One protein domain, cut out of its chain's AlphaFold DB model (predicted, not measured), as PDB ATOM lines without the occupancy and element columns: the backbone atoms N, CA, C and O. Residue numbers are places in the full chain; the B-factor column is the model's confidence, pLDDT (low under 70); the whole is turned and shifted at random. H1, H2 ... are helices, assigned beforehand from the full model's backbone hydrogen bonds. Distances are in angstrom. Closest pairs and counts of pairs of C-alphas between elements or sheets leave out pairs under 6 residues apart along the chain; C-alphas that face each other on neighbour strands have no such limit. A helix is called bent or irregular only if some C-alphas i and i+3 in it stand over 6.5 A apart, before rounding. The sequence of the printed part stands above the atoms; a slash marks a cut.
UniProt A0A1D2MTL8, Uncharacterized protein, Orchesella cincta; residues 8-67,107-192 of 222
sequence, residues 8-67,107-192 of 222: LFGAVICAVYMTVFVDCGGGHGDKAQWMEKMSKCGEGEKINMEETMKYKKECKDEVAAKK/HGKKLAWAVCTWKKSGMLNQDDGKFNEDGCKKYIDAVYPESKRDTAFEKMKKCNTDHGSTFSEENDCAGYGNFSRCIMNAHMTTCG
ATOM      1  N   LEU A   8     194.717 308.462 220.223       35.53
ATOM      2  CA  LEU A   8     193.937 307.836 219.151       35.53
ATOM      3  C   LEU A   8     193.573 306.383 219.477       35.53
ATOM      4  O   LEU A   8     192.472 305.944 219.141       35.53
ATOM      5  N   PHE A   9     194.431 305.666 220.209       36.28
ATOM      6  CA  PHE A   9     194.083 304.345 220.725       36.28
ATOM      7  C   PHE A   9     192.953 304.444 221.761       36.28
ATOM      8  O   PHE A   9     191.935 303.778 221.583       36.28
ATOM      9  N   GLY A  10     193.010 305.361 222.736       36.94
ATOM     10  CA  GLY A  10     191.930 305.554 223.721       36.94
ATOM     11  C   GLY A  10     190.537 305.831 223.118       36.94
ATOM     12  O   GLY A  10     189.528 305.307 223.603       36.94
ATOM     13  N   ALA A  11     190.467 306.579 222.010       36.69
ATOM     14  CA  ALA A  11     189.208 306.956 221.355       36.69
ATOM     15  C   ALA A  11     188.520 305.800 220.593       36.69
ATOM     16  O   ALA A  11     187.292 305.673 220.621       36.69
ATOM     17  N   VAL A  12     189.286 304.912 219.948       38.66
ATOM     18  CA  VAL A  12     188.754 303.750 219.192       38.66
ATOM     19  C   VAL A  12     188.455 302.561 220.120       38.66
ATOM     20  O   VAL A  12     187.597 301.705 219.862       38.66
ATOM     21  N   ILE A  13     189.146 302.518 221.254       45.50
ATOM     22  CA  ILE A  13     189.094 301.455 222.252       45.50
ATOM     23  C   ILE A  13     187.761 301.486 223.011       45.50
ATOM     24  O   ILE A  13     187.043 300.479 223.002       45.50
ATOM     25  N   CYS A  14     187.315 302.654 223.478       45.59
ATOM     26  CA  CYS A  14     186.016 302.768 224.143       45.59
ATOM     27  C   CYS A  14     184.830 303.019 223.214       45.59
ATOM     28  O   CYS A  14     183.684 302.828 223.611       45.59
ATOM     29  N   ALA A  15     185.065 303.299 221.932       39.16
ATOM     30  CA  ALA A  15     183.999 303.216 220.943       39.16
ATOM     31  C   ALA A  15     183.304 301.841 220.955       39.16
ATOM     32  O   ALA A  15     182.151 301.781 220.555       39.16
ATOM     33  N   VAL A  16     183.938 300.775 221.480       43.34
ATOM     34  CA  VAL A  16     183.331 299.436 221.542       43.34
ATOM     35  C   VAL A  16     182.711 299.044 222.876       43.34
ATOM     36  O   VAL A  16     181.647 298.436 222.832       43.34
ATOM     37  N   TYR A  17     183.245 299.481 224.024       50.31
ATOM     38  CA  TYR A  17     182.463 299.489 225.275       50.31
ATOM     39  C   TYR A  17     181.169 300.295 225.046       50.31
ATOM     40  O   TYR A  17     180.064 299.869 225.362       50.31
ATOM     41  N   MET A  18     181.287 301.392 224.299       47.22
ATOM     42  CA  MET A  18     180.165 302.204 223.848       47.22
ATOM     43  C   MET A  18     179.342 301.554 222.729       47.22
ATOM     44  O   MET A  18     178.139 301.739 222.723       47.22
ATOM     45  N   THR A  19     179.881 300.756 221.797       48.09
ATOM     46  CA  THR A  19     178.975 300.007 220.904       48.09
ATOM     47  C   THR A  19     178.249 298.915 221.663       48.09
ATOM     48  O   THR A  19     177.108 298.671 221.319       48.09
ATOM     49  N   VAL A  20     178.831 298.289 222.692       50.12
ATOM     50  CA  VAL A  20     178.138 297.269 223.492       50.12
ATOM     51  C   VAL A  20     176.986 297.881 224.312       50.12
ATOM     52  O   VAL A  20     175.934 297.249 224.412       50.12
ATOM     53  N   PHE A  21     177.103 299.136 224.771       47.69
ATOM     54  CA  PHE A  21     176.126 299.747 225.695       47.69
ATOM     55  C   PHE A  21     175.422 301.044 225.234       47.69
ATOM     56  O   PHE A  21     174.328 301.343 225.705       47.69
ATOM     57  N   VAL A  22     175.959 301.793 224.271       42.94
ATOM     58  CA  VAL A  22     175.479 303.123 223.818       42.94
ATOM     59  C   VAL A  22     174.748 303.042 222.475       42.94
ATOM     60  O   VAL A  22     174.989 303.803 221.548       42.94
ATOM     61  N   ASP A  23     173.797 302.112 222.387       40.78
ATOM     62  CA  ASP A  23     172.547 302.379 221.649       40.78
ATOM     63  C   ASP A  23     171.422 302.820 222.611       40.78
ATOM     64  O   ASP A  23     170.270 302.996 222.219       40.78
ATOM     65  N   CYS A  24     171.745 303.059 223.887       39.41
ATOM     66  CA  CYS A  24     170.866 303.733 224.837       39.41
ATOM     67  C   CYS A  24     170.967 305.267 224.691       39.41
ATOM     68  O   CYS A  24     171.408 305.952 225.599       39.41
ATOM     69  N   GLY A  25     170.579 305.812 223.533       36.44
ATOM     70  CA  GLY A  25     169.930 307.131 223.378       36.44
ATOM     71  C   GLY A  25     170.525 308.422 223.985       36.44
ATOM     72  O   GLY A  25     169.781 309.402 224.060       36.44
ATOM     73  N   GLY A  26     171.790 308.469 224.411       41.53
ATOM     74  CA  GLY A  26     172.446 309.669 224.956       41.53
ATOM     75  C   GLY A  26     173.281 310.415 223.908       41.53
ATOM     76  O   GLY A  26     174.009 309.791 223.140       41.53
ATOM     77  N   GLY A  27     173.158 311.745 223.849       43.81
ATOM     78  CA  GLY A  27     173.814 312.602 222.854       43.81
ATOM     79  C   GLY A  27     175.345 312.493 222.833       43.81
ATOM     80  O   GLY A  27     175.992 312.246 223.845       43.81
ATOM     81  N   HIS A  28     175.936 312.720 221.657       47.31
ATOM     82  CA  HIS A  28     177.374 312.580 221.373       47.31
ATOM     83  C   HIS A  28     178.321 313.480 222.213       47.31
ATOM     84  O   HIS A  28     179.531 313.271 222.151       47.31
ATOM     85  N   GLY A  29     177.809 314.452 222.983       49.25
ATOM     86  CA  GLY A  29     178.606 315.453 223.711       49.25
ATOM     87  C   GLY A  29     179.254 314.972 225.017       49.25
ATOM     88  O   GLY A  29     180.409 315.299 225.270       49.25
ATOM     89  N   ASP A  30     178.585 314.128 225.809       61.19
ATOM     90  CA  ASP A  30     179.076 313.706 227.141       61.19
ATOM     91  C   ASP A  30     180.117 312.576 227.101       61.19
ATOM     92  O   ASP A  30     180.715 312.194 228.109       61.19
ATOM     93  N   LYS A  31     180.361 312.015 225.915       56.66
ATOM     94  CA  LYS A  31     181.116 310.772 225.749       56.66
ATOM     95  C   LYS A  31     182.601 310.926 226.081       56.66
ATOM     96  O   LYS A  31     183.157 310.086 226.778       56.66
ATOM     97  N   ALA A  32     183.246 311.974 225.572       63.59
ATOM     98  CA  ALA A  32     184.679 312.208 225.775       63.59
ATOM     99  C   ALA A  32     184.998 312.607 227.226       63.59
ATOM    100  O   ALA A  32     186.012 312.188 227.779       63.59
ATOM    101  N   GLN A  33     184.096 313.348 227.868       65.12
ATOM    102  CA  GLN A  33     184.247 313.737 229.265       65.12
ATOM    103  C   GLN A  33     184.028 312.547 230.207       65.12
ATOM    104  O   GLN A  33     184.785 312.354 231.155       65.12
ATOM    105  N   TRP A  34     183.035 311.701 229.920       63.16
ATOM    106  CA  TRP A  34     182.831 310.442 230.639       63.16
ATOM    107  C   TRP A  34     184.036 309.502 230.500       63.16
ATOM    108  O   TRP A  34     184.453 308.861 231.458       63.16
ATOM    109  N   MET A  35     184.640 309.478 229.314       62.03
ATOM    110  CA  MET A  35     185.848 308.714 229.015       62.03
ATOM    111  C   MET A  35     187.063 309.141 229.827       62.03
ATOM    112  O   MET A  35     187.774 308.302 230.376       62.03
ATOM    113  N   GLU A  36     187.290 310.447 229.910       69.56
ATOM    114  CA  GLU A  36     188.365 310.990 230.726       69.56
ATOM    115  C   GLU A  36     188.150 310.657 232.207       69.56
ATOM    116  O   GLU A  36     189.090 310.238 232.884       69.56
ATOM    117  N   LYS A  37     186.903 310.745 232.687       69.00
ATOM    118  CA  LYS A  37     186.533 310.367 234.055       69.00
ATOM    119  C   LYS A  37     186.769 308.882 234.328       69.00
ATOM    120  O   LYS A  37     187.376 308.555 235.330       69.00
ATOM    121  N   MET A  38     186.385 307.982 233.422       64.81
ATOM    122  CA  MET A  38     186.625 306.539 233.588       64.81
ATOM    123  C   MET A  38     188.109 306.171 233.605       64.81
ATOM    124  O   MET A  38     188.498 305.222 234.275       64.81
ATOM    125  N   SER A  39     188.949 306.923 232.889       67.69
ATOM    126  CA  SER A  39     190.400 306.702 232.910       67.69
ATOM    127  C   SER A  39     191.074 307.112 234.228       67.69
ATOM    128  O   SER A  39     192.239 306.776 234.437       67.69
ATOM    129  N   LYS A  40     190.352 307.824 235.106       69.69
ATOM    130  CA  LYS A  40     190.812 308.332 236.401       69.69
ATOM    131  C   LYS A  40     189.870 307.802 237.491       69.69
ATOM    132  O   LYS A  40     188.818 308.384 237.739       69.69
ATOM    133  N   CYS A  41     190.214 306.694 238.141       67.06
ATOM    134  CA  CYS A  41     189.412 306.153 239.243       67.06
ATOM    135  C   CYS A  41     189.642 306.943 240.538       67.06
ATOM    136  O   CYS A  41     190.263 306.447 241.471       67.06
ATOM    137  N   GLY A  42     189.130 308.175 240.594       63.62
ATOM    138  CA  GLY A  42     189.319 309.087 241.725       63.62
ATOM    139  C   GLY A  42     190.536 309.999 241.557       63.62
ATOM    140  O   GLY A  42     190.764 310.506 240.458       63.62
ATOM    141  N   GLU A  43     191.285 310.225 242.644       59.47
ATOM    142  CA  GLU A  43     192.395 311.189 242.831       59.47
ATOM    143  C   GLU A  43     193.645 310.936 241.951       59.47
ATOM    144  O   GLU A  43     194.783 310.980 242.402       59.47
ATOM    145  N   GLY A  44     193.465 310.666 240.658       62.22
ATOM    146  CA  GLY A  44     194.551 310.508 239.690       62.22
ATOM    147  C   GLY A  44     195.039 309.073 239.483       62.22
ATOM    148  O   GLY A  44     195.864 308.856 238.591       62.22
ATOM    149  N   GLU A  45     194.509 308.091 240.214       72.31
ATOM    150  CA  GLU A  45     194.814 306.676 239.983       72.31
ATOM    151  C   GLU A  45     194.205 306.194 238.657       72.31
ATOM    152  O   GLU A  45     193.022 306.401 238.367       72.31
ATOM    153  N   LYS A  46     195.030 305.566 237.815       73.62
ATOM    154  CA  LYS A  46     194.632 305.121 236.474       73.62
ATOM    155  C   LYS A  46     194.362 303.628 236.472       73.62
ATOM    156  O   LYS A  46     195.173 302.848 236.961       73.62
ATOM    157  N   ILE A  47     193.259 303.238 235.846       77.94
ATOM    158  CA  ILE A  47     193.010 301.838 235.505       77.94
ATOM    159  C   ILE A  47     193.853 301.416 234.303       77.94
ATOM    160  O   ILE A  47     194.094 302.202 233.380       77.94
ATOM    161  N   ASN A  48     194.275 300.154 234.290       79.94
ATOM    162  CA  ASN A  48     194.989 299.576 233.161       79.94
ATOM    163  C   ASN A  48     194.011 299.256 232.022       79.94
ATOM    164  O   ASN A  48     193.476 298.152 231.877       79.94
ATOM    165  N   MET A  49     193.769 300.270 231.195       70.31
ATOM    166  CA  MET A  49     192.903 300.157 230.025       70.31
ATOM    167  C   MET A  49     193.469 299.224 228.956       70.31
ATOM    168  O   MET A  49     192.702 298.746 228.129       70.31
ATOM    169  N   GLU A  50     194.775 298.960 228.932       76.75
ATOM    170  CA  GLU A  50     195.354 298.030 227.962       76.75
ATOM    171  C   GLU A  50     194.895 296.599 228.255       76.75
ATOM    172  O   GLU A  50     194.339 295.935 227.377       76.75
ATOM    173  N   GLU A  51     194.996 296.172 229.515       78.69
ATOM    174  CA  GLU A  51     194.546 294.839 229.937       78.69
ATOM    175  C   GLU A  51     193.032 294.645 229.783       78.69
ATOM    176  O   GLU A  51     192.575 293.584 229.359       78.69
ATOM    177  N   THR A  52     192.234 295.698 229.978       69.38
ATOM    178  CA  THR A  52     190.772 295.630 229.767       69.38
ATOM    179  C   THR A  52     190.406 295.374 228.290       69.38
ATOM    180  O   THR A  52     189.297 294.947 227.967       69.38
ATOM    181  N   MET A  53     191.327 295.642 227.361       71.94
ATOM    182  CA  MET A  53     191.037 295.755 225.926       71.94
ATOM    183  C   MET A  53     191.786 294.730 225.075       71.94
ATOM    184  O   MET A  53     191.457 294.561 223.896       71.94
ATOM    185  N   LYS A  54     192.737 294.022 225.682       83.81
ATOM    186  CA  LYS A  54     193.604 293.006 225.084       83.81
ATOM    187  C   LYS A  54     192.856 292.018 224.185       83.81
ATOM    188  O   LYS A  54     193.251 291.796 223.045       83.81
ATOM    189  N   TYR A  55     191.713 291.516 224.648       83.00
ATOM    190  CA  TYR A  55     190.959 290.452 223.968       83.00
ATOM    191  C   TYR A  55     189.864 290.942 223.016       83.00
ATOM    192  O   TYR A  55     189.194 290.148 222.356       83.00
ATOM    193  N   LYS A  56     189.654 292.257 222.908       79.25
ATOM    194  CA  LYS A  56     188.502 292.811 222.185       79.25
ATOM    195  C   LYS A  56     188.479 292.433 220.707       79.25
ATOM    196  O   LYS A  56     187.418 292.100 220.181       79.25
ATOM    197  N   LYS A  57     189.611 292.590 220.009       82.62
ATOM    198  CA  LYS A  57     189.678 292.342 218.560       82.62
ATOM    199  C   LYS A  57     189.398 290.868 218.276       82.62
ATOM    200  O   LYS A  57     188.511 290.560 217.495       82.62
ATOM    201  N   GLU A  58     190.082 290.002 219.010       86.81
ATOM    202  CA  GLU A  58     189.935 288.553 218.937       86.81
ATOM    203  C   GLU A  58     188.486 288.111 219.193       86.81
ATOM    204  O   GLU A  58     187.880 287.467 218.344       86.81
ATOM    205  N   CYS A  59     187.866 288.561 220.288       85.56
ATOM    206  CA  CYS A  59     186.477 288.219 220.601       85.56
ATOM    207  C   CYS A  59     185.458 288.761 219.592       85.56
ATOM    208  O   CYS A  59     184.415 288.145 219.355       85.56
ATOM    209  N   LYS A  60     185.735 289.922 218.989       82.44
ATOM    210  CA  LYS A  60     184.892 290.469 217.925       82.44
ATOM    211  C   LYS A  60     184.927 289.570 216.691       82.44
ATOM    212  O   LYS A  60     183.868 289.304 216.119       82.44
ATOM    213  N   ASP A  61     186.118 289.118 216.314       84.12
ATOM    214  CA  ASP A  61     186.342 288.265 215.151       84.12
ATOM    215  C   ASP A  61     185.766 286.855 215.388       84.12
ATOM    216  O   ASP A  61     185.034 286.350 214.538       84.12
ATOM    217  N   GLU A  62     185.956 286.266 216.577       83.75
ATOM    218  CA  GLU A  62     185.384 284.960 216.951       83.75
ATOM    219  C   GLU A  62     183.849 284.948 216.913       83.75
ATOM    220  O   GLU A  62     183.228 284.063 216.319       83.75
ATOM    221  N   VAL A  63     183.207 285.949 217.521       81.94
ATOM    222  CA  VAL A  63     181.737 286.039 217.547       81.94
ATOM    223  C   VAL A  63     181.169 286.378 216.166       81.94
ATOM    224  O   VAL A  63     180.042 285.991 215.853       81.94
ATOM    225  N   ALA A  64     181.926 287.079 215.317       81.75
ATOM    226  CA  ALA A  64     181.551 287.275 213.920       81.75
ATOM    227  C   ALA A  64     181.661 285.971 213.112       81.75
ATOM    228  O   ALA A  64     180.751 285.671 212.338       81.75
ATOM    229  N   ALA A  65     182.720 285.181 213.324       79.31
ATOM    230  CA  ALA A  65     182.959 283.912 212.638       79.31
ATOM    231  C   ALA A  65     181.901 282.851 212.979       79.31
ATOM    232  O   ALA A  65     181.359 282.226 212.071       79.31
ATOM    233  N   LYS A  66     181.513 282.728 214.258       73.38
ATOM    234  CA  LYS A  66     180.432 281.824 214.708       73.38
ATOM    235  C   LYS A  66     179.064 282.132 214.084       73.38
ATOM    236  O   LYS A  66     178.159 281.309 214.161       73.38
ATOM    237  N   LYS A  67     178.893 283.318 213.487       62.44
ATOM    238  CA  LYS A  67     177.631 283.766 212.888       62.44
ATOM    239  C   LYS A  67     177.511 283.562 211.386       62.44
ATOM    240  O   LYS A  67     176.438 283.863 210.878       62.44
ATOM    241  N   HIS A 107     171.431 293.396 220.488       54.12
ATOM    242  CA  HIS A 107     171.890 293.242 221.874       54.12
ATOM    243  C   HIS A 107     172.643 291.927 222.132       54.12
ATOM    244  O   HIS A 107     173.644 291.952 222.842       54.12
ATOM    245  N   GLY A 108     172.248 290.816 221.498       64.75
ATOM    246  CA  GLY A 108     172.922 289.519 221.687       64.75
ATOM    247  C   GLY A 108     174.382 289.513 221.218       64.75
ATOM    248  O   GLY A 108     175.263 289.051 221.931       64.75
ATOM    249  N   LYS A 109     174.691 290.138 220.066       70.19
ATOM    250  CA  LYS A 109     176.077 290.215 219.544       70.19
ATOM    251  C   LYS A 109     177.018 290.954 220.499       70.19
ATOM    252  O   LYS A 109     178.162 290.565 220.685       70.19
ATOM    253  N   LYS A 110     176.511 292.041 221.074       73.50
ATOM    254  CA  LYS A 110     177.242 292.921 221.984       73.50
ATOM    255  C   LYS A 110     177.531 292.214 223.314       73.50
ATOM    256  O   LYS A 110     178.658 292.271 223.795       73.50
ATOM    257  N   LEU A 111     176.541 291.501 223.855       78.88
ATOM    258  CA  LEU A 111     176.707 290.685 225.060       78.88
ATOM    259  C   LEU A 111     177.659 289.509 224.826       78.88
ATOM    260  O   LEU A 111     178.530 289.278 225.655       78.88
ATOM    261  N   ALA A 112     177.579 288.838 223.675       82.75
ATOM    262  CA  ALA A 112     178.501 287.758 223.329       82.75
ATOM    263  C   ALA A 112     179.970 288.220 223.268       82.75
ATOM    264  O   ALA A 112     180.862 287.502 223.714       82.75
ATOM    265  N   TRP A 113     180.241 289.442 222.788       84.50
ATOM    266  CA  TRP A 113     181.592 290.020 222.848       84.50
ATOM    267  C   TRP A 113     182.075 290.234 224.284       84.50
ATOM    268  O   TRP A 113     183.233 289.943 224.584       84.50
ATOM    269  N   ALA A 114     181.200 290.728 225.165       83.12
ATOM    270  CA  ALA A 114     181.529 290.936 226.572       83.12
ATOM    271  C   ALA A 114     181.812 289.604 227.284       83.12
ATOM    272  O   ALA A 114     182.852 289.474 227.920       83.12
ATOM    273  N   VAL A 115     180.953 288.596 227.093       86.19
ATOM    274  CA  VAL A 115     181.135 287.249 227.661       86.19
ATOM    275  C   VAL A 115     182.441 286.620 227.183       86.19
ATOM    276  O   VAL A 115     183.219 286.151 228.009       86.19
ATOM    277  N   CYS A 116     182.741 286.687 225.882       88.12
ATOM    278  CA  CYS A 116     184.021 286.213 225.353       88.12
ATOM    279  C   CYS A 116     185.213 286.926 226.008       88.12
ATOM    280  O   CYS A 116     186.180 286.279 226.412       88.12
ATOM    281  N   THR A 117     185.133 288.252 226.159       87.69
ATOM    282  CA  THR A 117     186.211 289.043 226.773       87.69
ATOM    283  C   THR A 117     186.431 288.615 228.221       87.69
ATOM    284  O   THR A 117     187.572 288.412 228.621       87.69
ATOM    285  N   TRP A 118     185.356 288.408 228.985       88.00
ATOM    286  CA  TRP A 118     185.445 287.956 230.371       88.00
ATOM    287  C   TRP A 118     185.954 286.520 230.513       88.00
ATOM    288  O   TRP A 118     186.681 286.228 231.459       88.00
ATOM    289  N   LYS A 119     185.619 285.627 229.574       90.06
ATOM    290  CA  LYS A 119     186.191 284.273 229.519       90.06
ATOM    291  C   LYS A 119     187.700 284.314 229.266       90.06
ATOM    292  O   LYS A 119     188.462 283.646 229.957       90.06
ATOM    293  N   LYS A 120     188.155 285.125 228.305       89.62
ATOM    294  CA  LYS A 120     189.591 285.260 227.994       89.62
ATOM    295  C   LYS A 120     190.372 286.005 229.075       89.62
ATOM    296  O   LYS A 120     191.533 285.685 229.304       89.62
ATOM    297  N   SER A 121     189.745 286.952 229.772       85.69
ATOM    298  CA  SER A 121     190.360 287.624 230.921       85.69
ATOM    299  C   SER A 121     190.414 286.751 232.178       85.69
ATOM    300  O   SER A 121     191.005 287.164 233.171       85.69
ATOM    301  N   GLY A 122     189.792 285.567 232.154       88.69
ATOM    302  CA  GLY A 122     189.702 284.651 233.288       88.69
ATOM    303  C   GLY A 122     188.622 285.019 234.306       88.69
ATOM    304  O   GLY A 122     188.437 284.288 235.267       88.69
ATOM    305  N   MET A 123     187.877 286.110 234.115       88.69
ATOM    306  CA  MET A 123     186.793 286.503 235.028       88.69
ATOM    307  C   MET A 123     185.610 285.524 234.979       88.69
ATOM    308  O   MET A 123     184.919 285.326 235.979       88.69
ATOM    309  N   LEU A 124     185.378 284.913 233.815       90.12
ATOM    310  CA  LEU A 124     184.476 283.778 233.652       90.12
ATOM    311  C   LEU A 124     185.275 282.525 233.282       90.12
ATOM    312  O   LEU A 124     186.278 282.604 232.572       90.12
ATOM    313  N   ASN A 125     184.799 281.361 233.707       90.62
ATOM    314  CA  ASN A 125     185.312 280.071 233.261       90.62
ATOM    315  C   ASN A 125     185.103 279.900 231.754       90.62
ATOM    316  O   ASN A 125     184.061 280.277 231.209       90.62
ATOM    317  N   GLN A 126     186.073 279.285 231.079       88.25
ATOM    318  CA  GLN A 126     185.996 279.074 229.633       88.25
ATOM    319  C   GLN A 126     184.875 278.103 229.243       88.25
ATOM    320  O   GLN A 126     184.192 278.350 228.246       88.25
ATOM    321  N   ASP A 127     184.649 277.073 230.058       85.12
ATOM    322  CA  ASP A 127     183.744 275.971 229.729       85.12
ATOM    323  C   ASP A 127     182.276 276.336 229.964       85.12
ATOM    324  O   ASP A 127     181.477 276.349 229.031       85.12
ATOM    325  N   ASP A 128     181.913 276.702 231.195       82.81
ATOM    326  CA  ASP A 128     180.516 276.944 231.577       82.81
ATOM    327  C   ASP A 128     180.112 278.427 231.548       82.81
ATOM    328  O   ASP A 128     178.941 278.760 231.733       82.81
ATOM    329  N   GLY A 129     181.072 279.332 231.321       85.06
ATOM    330  CA  GLY A 129     180.826 280.773 231.331       85.06
ATOM    331  C   GLY A 129     180.351 281.311 232.676       85.06
ATOM    332  O   GLY A 129     179.787 282.407 232.714       85.06
ATOM    333  N   LYS A 130     180.552 280.569 233.768       88.19
ATOM    334  CA  LYS A 130     180.238 281.033 235.116       88.19
ATOM    335  C   LYS A 130     181.363 281.859 235.702       88.19
ATOM    336  O   LYS A 130     182.481 281.867 235.199       88.19
ATOM    337  N   PHE A 131     181.038 282.593 236.758       89.06
ATOM    338  CA  PHE A 131     181.989 283.447 237.448       89.06
ATOM    339  C   PHE A 131     183.119 282.633 238.072       89.06
ATOM    340  O   PHE A 131     182.871 281.646 238.762       89.06
ATOM    341  N   ASN A 132     184.349 283.075 237.832       93.56
ATOM    342  CA  ASN A 132     185.555 282.495 238.398       93.56
ATOM    343  C   ASN A 132     186.135 283.478 239.416       93.56
ATOM    344  O   ASN A 132     186.624 284.541 239.034       93.56
ATOM    345  N   GLU A 133     186.075 283.143 240.708       93.62
ATOM    346  CA  GLU A 133     186.553 284.050 241.757       93.62
ATOM    347  C   GLU A 133     188.056 284.341 241.629       93.62
ATOM    348  O   GLU A 133     188.458 285.505 241.659       93.62
ATOM    349  N   ASP A 134     188.882 283.316 241.418       94.25
ATOM    350  CA  ASP A 134     190.339 283.466 241.338       94.25
ATOM    351  C   ASP A 134     190.770 284.243 240.095       94.25
ATOM    352  O   ASP A 134     191.656 285.099 240.142       94.25
ATOM    353  N   GLY A 135     190.134 283.964 238.960       91.44
ATOM    354  CA  GLY A 135     190.398 284.689 237.727       91.44
ATOM    355  C   GLY A 135     189.853 286.120 237.762       91.44
ATOM    356  O   GLY A 135     190.498 287.027 237.236       91.44
ATOM    357  N   CYS A 136     188.740 286.368 238.462       90.69
ATOM    358  CA  CYS A 136     188.254 287.721 238.724       90.69
ATOM    359  C   CYS A 136     189.238 288.525 239.586       90.69
ATOM    360  O   CYS A 136     189.525 289.669 239.237       90.69
ATOM    361  N   LYS A 137     189.824 287.934 240.640       93.00
ATOM    362  CA  LYS A 137     190.879 288.592 241.437       93.00
ATOM    363  C   LYS A 137     192.076 288.984 240.576       93.00
ATOM    364  O   LYS A 137     192.443 290.152 240.554       93.00
ATOM    365  N   LYS A 138     192.598 288.055 239.767       92.25
ATOM    366  CA  LYS A 138     193.715 288.334 238.842       92.25
ATOM    367  C   LYS A 138     193.391 289.448 237.847       92.25
ATOM    368  O   LYS A 138     194.233 290.299 237.571       92.25
ATOM    369  N   TYR A 139     192.173 289.450 237.309       88.69
ATOM    370  CA  TYR A 139     191.709 290.516 236.426       88.69
ATOM    371  C   TYR A 139     191.681 291.868 237.149       88.69
ATOM    372  O   TYR A 139     192.142 292.873 236.610       88.69
ATOM    373  N   ILE A 140     191.177 291.902 238.381       89.44
ATOM    374  CA  ILE A 140     191.120 293.119 239.188       89.44
ATOM    375  C   ILE A 140     192.520 293.614 239.546       89.44
ATOM    376  O   ILE A 140     192.769 294.809 239.410       89.44
ATOM    377  N   ASP A 141     193.441 292.726 239.910       89.50
ATOM    378  CA  ASP A 141     194.834 293.076 240.198       89.50
ATOM    379  C   ASP A 141     195.520 293.734 238.994       89.50
ATOM    380  O   ASP A 141     196.285 294.691 239.148       89.50
ATOM    381  N   ALA A 142     195.214 293.243 237.790       88.44
ATOM    382  CA  ALA A 142     195.760 293.758 236.542       88.44
ATOM    383  C   ALA A 142     195.144 295.100 236.119       88.44
ATOM    384  O   ALA A 142     195.824 295.901 235.476       88.44
ATOM    385  N   VAL A 143     193.868 295.341 236.448       85.38
ATOM    386  CA  VAL A 143     193.097 296.495 235.957       85.38
ATOM    387  C   VAL A 143     193.033 297.643 236.955       85.38
ATOM    388  O   VAL A 143     193.094 298.799 236.539       85.38
ATOM    389  N   TYR A 144     192.896 297.355 238.247       84.94
ATOM    390  CA  TYR A 144     192.633 298.356 239.274       84.94
ATOM    391  C   TYR A 144     193.870 298.695 240.109       84.94
ATOM    392  O   TYR A 144     194.684 297.813 240.407       84.94
ATOM    393  N   PRO A 145     193.980 299.962 240.555       86.38
ATOM    394  CA  PRO A 145     194.943 300.335 241.580       86.38
ATOM    395  C   PRO A 145     194.639 299.588 242.881       86.38
ATOM    396  O   PRO A 145     193.478 299.286 243.169       86.38
ATOM    397  N   GLU A 146     195.679 299.317 243.666       89.94
ATOM    398  CA  GLU A 146     195.615 298.516 244.894       89.94
ATOM    399  C   GLU A 146     194.515 298.988 245.856       89.94
ATOM    400  O   GLU A 146     193.717 298.178 246.322       89.94
ATOM    401  N   SER A 147     194.373 300.308 246.015       89.12
ATOM    402  CA  SER A 147     193.363 300.972 246.853       89.12
ATOM    403  C   SER A 147     191.904 300.611 246.518       89.12
ATOM    404  O   SER A 147     191.009 300.803 247.341       89.12
ATOM    405  N   LYS A 148     191.630 300.124 245.298       88.69
ATOM    406  CA  LYS A 148     190.277 299.844 244.790       88.69
ATOM    407  C   LYS A 148     189.997 298.363 244.560       88.69
ATOM    408  O   LYS A 148     188.849 298.030 244.260       88.69
ATOM    409  N   ARG A 149     190.995 297.483 244.684       89.56
ATOM    410  CA  ARG A 149     190.874 296.065 244.303       89.56
ATOM    411  C   ARG A 149     189.825 295.327 245.124       89.56
ATOM    412  O   ARG A 149     188.913 294.750 244.538       89.56
ATOM    413  N   ASP A 150     189.873 295.441 246.448       91.94
ATOM    414  CA  ASP A 150     188.914 294.763 247.331       91.94
ATOM    415  C   ASP A 150     187.480 295.239 247.081       91.94
ATOM    416  O   ASP A 150     186.560 294.442 246.904       91.94
ATOM    417  N   THR A 151     187.291 296.556 246.952       91.56
ATOM    418  CA  THR A 151     185.975 297.136 246.641       91.56
ATOM    419  C   THR A 151     185.471 296.691 245.266       91.56
ATOM    420  O   THR A 151     184.283 296.397 245.109       91.56
ATOM    421  N   ALA A 152     186.347 296.636 244.257       89.12
ATOM    422  CA  ALA A 152     186.002 296.119 242.936       89.12
ATOM    423  C   ALA A 152     185.572 294.652 243.019       89.12
ATOM    424  O   ALA A 152     184.537 294.293 242.457       89.12
ATOM    425  N   PHE A 153     186.335 293.832 243.744       93.19
ATOM    426  CA  PHE A 153     186.110 292.396 243.843       93.19
ATOM    427  C   PHE A 153     184.785 292.092 244.525       93.19
ATOM    428  O   PHE A 153     183.958 291.390 243.946       93.19
ATOM    429  N   GLU A 154     184.520 292.705 245.678       94.12
ATOM    430  CA  GLU A 154     183.270 292.501 246.410       94.12
ATOM    431  C   GLU A 154     182.044 292.902 245.582       94.12
ATOM    432  O   GLU A 154     181.048 292.175 245.522       94.12
ATOM    433  N   LYS A 155     182.114 294.021 244.848       92.56
ATOM    434  CA  LYS A 155     181.003 294.441 243.982       92.56
ATOM    435  C   LYS A 155     180.815 293.518 242.780       92.56
ATOM    436  O   LYS A 155     179.675 293.217 242.426       92.56
ATOM    437  N   MET A 156     181.896 293.054 242.153       90.38
ATOM    438  CA  MET A 156     181.806 292.104 241.038       90.38
ATOM    439  C   MET A 156     181.292 290.735 241.493       90.38
ATOM    440  O   MET A 156     180.446 290.145 240.819       90.38
ATOM    441  N   LYS A 157     181.726 290.269 242.667       92.94
ATOM    442  CA  LYS A 157     181.229 289.048 243.304       92.94
ATOM    443  C   LYS A 157     179.740 289.156 243.621       92.94
ATOM    444  O   LYS A 157     178.979 288.253 243.280       92.94
ATOM    445  N   LYS A 158     179.291 290.294 244.162       93.00
ATOM    446  CA  LYS A 158     177.864 290.564 244.391       93.00
ATOM    447  C   LYS A 158     177.039 290.470 243.105       93.00
ATOM    448  O   LYS A 158     175.980 289.853 243.108       93.00
ATOM    449  N   CYS A 159     177.545 290.994 241.989       90.38
ATOM    450  CA  CYS A 159     176.867 290.859 240.699       90.38
ATOM    451  C   CYS A 159     176.669 289.403 240.275       90.38
ATOM    452  O   CYS A 159     175.639 289.077 239.683       90.38
ATOM    453  N   ASN A 160     177.633 288.527 240.567       90.44
ATOM    454  CA  ASN A 160     177.476 287.097 240.329       90.44
ATOM    455  C   ASN A 160     176.419 286.484 241.256       90.44
ATOM    456  O   ASN A 160     175.576 285.732 240.785       90.44
ATOM    457  N   THR A 161     176.408 286.832 242.541       89.94
ATOM    458  CA  THR A 161     175.377 286.347 243.474       89.94
ATOM    459  C   THR A 161     173.968 286.743 243.021       89.94
ATOM    460  O   THR A 161     173.062 285.913 243.027       89.94
ATOM    461  N   ASP A 162     173.792 287.980 242.551       88.88
ATOM    462  CA  ASP A 162     172.478 288.518 242.182       88.88
ATOM    463  C   ASP A 162     171.985 288.032 240.803       88.88
ATOM    464  O   ASP A 162     170.779 288.016 240.534       88.88
ATOM    465  N   HIS A 163     172.898 287.678 239.888       87.12
ATOM    466  CA  HIS A 163     172.558 287.437 238.476       87.12
ATOM    467  C   HIS A 163     173.149 286.160 237.857       87.12
ATOM    468  O   HIS A 163     172.758 285.789 236.748       87.12
ATOM    469  N   GLY A 164     174.051 285.464 238.545       80.62
ATOM    470  CA  GLY A 164     174.794 284.310 238.025       80.62
ATOM    471  C   GLY A 164     173.931 283.089 237.711       80.62
ATOM    472  O   GLY A 164     174.269 282.301 236.832       80.62
ATOM    473  N   SER A 165     172.760 282.969 238.340       80.56
ATOM    474  CA  SER A 165     171.781 281.912 238.045       80.56
ATOM    475  C   SER A 165     171.204 281.985 236.627       80.56
ATOM    476  O   SER A 165     170.641 281.008 236.142       80.56
ATOM    477  N   THR A 166     171.344 283.130 235.952       77.19
ATOM    478  CA  THR A 166     170.814 283.348 234.599       77.19
ATOM    479  C   THR A 166     171.842 283.127 233.489       77.19
ATOM    480  O   THR A 166     171.516 283.316 232.320       77.19
ATOM    481  N   PHE A 167     173.075 282.724 233.814       81.88
ATOM    482  CA  PHE A 167     174.139 282.513 232.831       81.88
ATOM    483  C   PHE A 167     173.807 281.388 231.851       81.88
ATOM    484  O   PHE A 167     173.602 280.240 232.233       81.88
ATOM    485  N   SER A 168     173.742 281.743 230.568       74.81
ATOM    486  CA  SER A 168     173.484 280.806 229.479       74.81
ATOM    487  C   SER A 168     174.043 281.358 228.171       74.81
ATOM    488  O   SER A 168     173.738 282.490 227.772       74.81
ATOM    489  N   GLU A 169     174.868 280.552 227.505       69.12
ATOM    490  CA  GLU A 169     175.371 280.832 226.155       69.12
ATOM    491  C   GLU A 169     174.395 280.378 225.064       69.12
ATOM    492  O   GLU A 169     174.400 280.935 223.970       69.12
ATOM    493  N   GLU A 170     173.506 279.436 225.385       73.44
ATOM    494  CA  GLU A 170     172.537 278.845 224.454       73.44
ATOM    495  C   GLU A 170     171.498 279.862 223.954       73.44
ATOM    496  O   GLU A 170     170.955 279.719 222.862       73.44
ATOM    497  N   ASN A 171     171.248 280.926 224.723       68.31
ATOM    498  CA  ASN A 171     170.277 281.968 224.389       68.31
ATOM    499  C   ASN A 171     170.947 283.286 223.956       68.31
ATOM    500  O   ASN A 171     170.657 284.344 224.520       68.31
ATOM    501  N   ASP A 172     171.883 283.236 223.000       66.44
ATOM    502  CA  ASP A 172     172.574 284.422 222.454       66.44
ATOM    503  C   ASP A 172     173.200 285.321 223.553       66.44
ATOM    504  O   ASP A 172     173.195 286.555 223.467       66.44
ATOM    505  N   CYS A 173     173.696 284.706 224.633       78.62
ATOM    506  CA  CYS A 173     174.223 285.388 225.820       78.62
ATOM    507  C   CYS A 173     173.232 286.355 226.511       78.62
ATOM    508  O   CYS A 173     173.651 287.214 227.292       78.62
ATOM    509  N   ALA A 174     171.920 286.244 226.267       74.38
ATOM    510  CA  ALA A 174     170.909 287.137 226.842       74.38
ATOM    511  C   ALA A 174     170.894 287.107 228.379       74.38
ATOM    512  O   ALA A 174     170.682 288.141 229.016       74.38
ATOM    513  N   GLY A 175     171.181 285.939 228.961       77.75
ATOM    514  CA  GLY A 175     171.289 285.726 230.403       77.75
ATOM    515  C   GLY A 175     172.337 286.606 231.089       77.75
ATOM    516  O   GLY A 175     172.170 287.034 232.225       77.75
ATOM    517  N   TYR A 176     173.373 287.012 230.355       83.25
ATOM    518  CA  TYR A 176     174.417 287.890 230.877       83.25
ATOM    519  C   TYR A 176     174.016 289.368 230.902       83.25
ATOM    520  O   TYR A 176     174.771 290.184 231.419       83.25
ATOM    521  N   GLY A 177     172.848 289.754 230.375       84.38
ATOM    522  CA  GLY A 177     172.442 291.158 230.272       84.38
ATOM    523  C   GLY A 177     172.396 291.899 231.614       84.38
ATOM    524  O   GLY A 177     172.927 293.007 231.727       84.38
ATOM    525  N   ASN A 178     171.804 291.283 232.643       85.00
ATOM    526  CA  ASN A 178     171.706 291.883 233.981       85.00
ATOM    527  C   ASN A 178     173.057 291.901 234.693       85.00
ATOM    528  O   ASN A 178     173.455 292.933 235.229       85.00
ATOM    529  N   PHE A 179     173.803 290.800 234.607       86.19
ATOM    530  CA  PHE A 179     175.163 290.720 235.131       86.19
ATOM    531  C   PHE A 179     176.077 291.773 234.510       86.19
ATOM    532  O   PHE A 179     176.763 292.496 235.218       86.19
ATOM    533  N   SER A 180     176.004 291.947 233.194       85.69
ATOM    534  CA  SER A 180     176.748 292.954 232.449       85.69
ATOM    535  C   SER A 180     176.470 294.373 232.934       85.69
ATOM    536  O   SER A 180     177.396 295.143 233.192       85.69
ATOM    537  N   ARG A 181     175.191 294.707 233.142       84.25
ATOM    538  CA  ARG A 181     174.797 295.994 233.721       84.25
ATOM    539  C   ARG A 181     175.290 296.149 235.160       84.25
ATOM    540  O   ARG A 181     175.744 297.233 235.516       84.25
ATOM    541  N   CYS A 182     175.228 295.090 235.961       88.44
ATOM    542  CA  CYS A 182     175.718 295.113 237.333       88.44
ATOM    543  C   CYS A 182     177.235 295.327 237.391       88.44
ATOM    544  O   CYS A 182     177.684 296.220 238.100       88.44
ATOM    545  N   ILE A 183     178.020 294.597 236.592       86.44
ATOM    546  CA  ILE A 183     179.480 294.747 236.524       86.44
ATOM    547  C   ILE A 183     179.859 296.170 236.113       86.44
ATOM    548  O   ILE A 183     180.736 296.773 236.725       86.44
ATOM    549  N   MET A 184     179.166 296.766 235.140       83.00
ATOM    550  CA  MET A 184     179.381 298.180 234.813       83.00
ATOM    551  C   MET A 184     179.100 299.104 235.998       83.00
ATOM    552  O   MET A 184     179.895 299.995 236.276       83.00
ATOM    553  N   ASN A 185     177.992 298.894 236.709       84.06
ATOM    554  CA  ASN A 185     177.677 299.683 237.895       84.06
ATOM    555  C   ASN A 185     178.738 299.499 238.997       84.06
ATOM    556  O   ASN A 185     179.124 300.462 239.659       84.06
ATOM    557  N   ALA A 186     179.259 298.281 239.160       86.69
ATOM    558  CA  ALA A 186     180.372 297.990 240.054       86.69
ATOM    559  C   ALA A 186     181.617 298.801 239.665       86.69
ATOM    560  O   ALA A 186     182.129 299.534 240.504       86.69
ATOM    561  N   HIS A 187     182.031 298.771 238.392       82.31
ATOM    562  CA  HIS A 187     183.143 299.584 237.880       82.31
ATOM    563  C   HIS A 187     182.961 301.079 238.190       82.31
ATOM    564  O   HIS A 187     183.843 301.707 238.769       82.31
ATOM    565  N   MET A 188     181.796 301.635 237.844       80.81
ATOM    566  CA  MET A 188     181.488 303.056 238.038       80.81
ATOM    567  C   MET A 188     181.587 303.454 239.511       80.81
ATOM    568  O   MET A 188     182.320 304.371 239.877       80.81
ATOM    569  N   THR A 189     180.891 302.714 240.370       84.56
ATOM    570  CA  THR A 189     180.811 303.042 241.794       84.56
ATOM    571  C   THR A 189     182.119 302.771 242.536       84.56
ATOM    572  O   THR A 189     182.380 303.421 243.539       84.56
ATOM    573  N   THR A 190     182.948 301.817 242.100       85.31
ATOM    574  CA  THR A 190     184.303 301.619 242.654       85.31
ATOM    575  C   THR A 190     185.188 302.833 242.397       85.31
ATOM    576  O   THR A 190     185.969 303.231 243.257       85.31
ATOM    577  N   CYS A 191     185.018 303.464 241.240       79.62
ATOM    578  CA  CYS A 191     185.772 304.642 240.838       79.62
ATOM    579  C   CYS A 191     185.128 305.963 241.291       79.62
ATOM    580  O   CYS A 191     185.566 307.025 240.861       79.62
ATOM    581  N   GLY A 192     184.099 305.910 242.149       80.06
ATOM    582  CA  GLY A 192     183.405 307.096 242.664       80.06
ATOM    583  C   GLY A 192     182.602 307.853 241.603       80.06
ATOM    584  O   GLY A 192     182.286 309.026 241.786       80.06
TER     585      GLY A 192
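What this domain is: This is residues 8 to 67 and 107 to 192 of the 222 residues of an uncharacterized protein of Orchesella cincta (UniProt A0A1D2MTL8). The longest helix, H7, lies between H6 and H8, and these three fold back and forth through two helical hairpins; H5 crosses the first part of H8 steeply, and H4 and the last residues of H1 pack on H5. The small helix H3 packs on H6, H2 lies out at the rim, and residues 24 to 30 of the loop between H1 and H2 stick out. The printed part has 146 residues with eight named helices, H1 to H8 in chain order, and no named strand: the class is all helix, with mostly crossed packing. It is compact, with a radius of gyration of the C-alphas of 14.7 A, and rounded, with spans of 41 by 33 by 25 A.

Where its parts are: H7, residues 146 to 166, is 30.8 A long and begins at C-alpha 146 (195.615, 298.516, 244.894). It has a kink of 37 degrees near residue 160 and is irregular: C-alphas 162 and 165 are 7.8 A apart. H6, residues 133 to 143, measures 15.2 A. H8, residues 176 to 190, measures 20.6 A and ends at C-alpha 190 (184.303, 301.619, 242.654). H5, residues 107 to 120, measures 20.4 A. H4, residues 56 to 65, measures 14.2 A. H1, residues 8 to 21, measures 20.6 A and begins at C-alpha 8 (193.937, 307.836, 219.151). H2 is residues 31 to 38 and H3 residues 49 to 53.

How they stand to each other: H7 and H8 touch as a hairpin, at a shallow tilt of 20 degrees, opposite ways; their closest C-alphas, Lys 155 and Ala 186, are 5.3 A apart. H7 touches H6, also a hairpin, with residues 149 to 157 alone, at a steep tilt of 43 degrees; the closest C-alphas are those of Ile 140 and Arg 149, 5.9 A. H6 and H8 are apart. H5 is the hub, touching three helices. It touches H8 at 64 degrees, a steep tilt, with Leu 111 and Gly 177 closest at 6.8 A between C-alphas. It touches H4 at 57 degrees, a steep tilt, closest C-alphas Cys 59 and Trp 113, 5.7 A. H1 touches H5 with residues 19 to 21 alone; the closest C-alphas, Val 20 and Lys 110, are 4.7 A apart. H3 touches H6, closest C-alphas Glu 51 and Val 143, 6.4 A. H2 is close to but not clearly touching H1, with the C-alphas of Cys 14 and Met 35 7.7 A apart. Every O i to N i+4 pair is within hydrogen-bond range in H2, H3, H4, H5, H6 and H8; in H1 7 of 10 are, in H7 13 of 17.

The domain as a whole: The C-alphas farthest apart, those of Glu 43 and Lys 67, are 43.2 A apart. Residues 68 to 106 are not printed, and C-alphas 67 and 107 are 14.3 A apart across the cut. The link from H5 to H6, residues 121 to 132, is long. The mean pLDDT of the printed part is 75.5; 44 residues are under 70, among them residues 8 to 44.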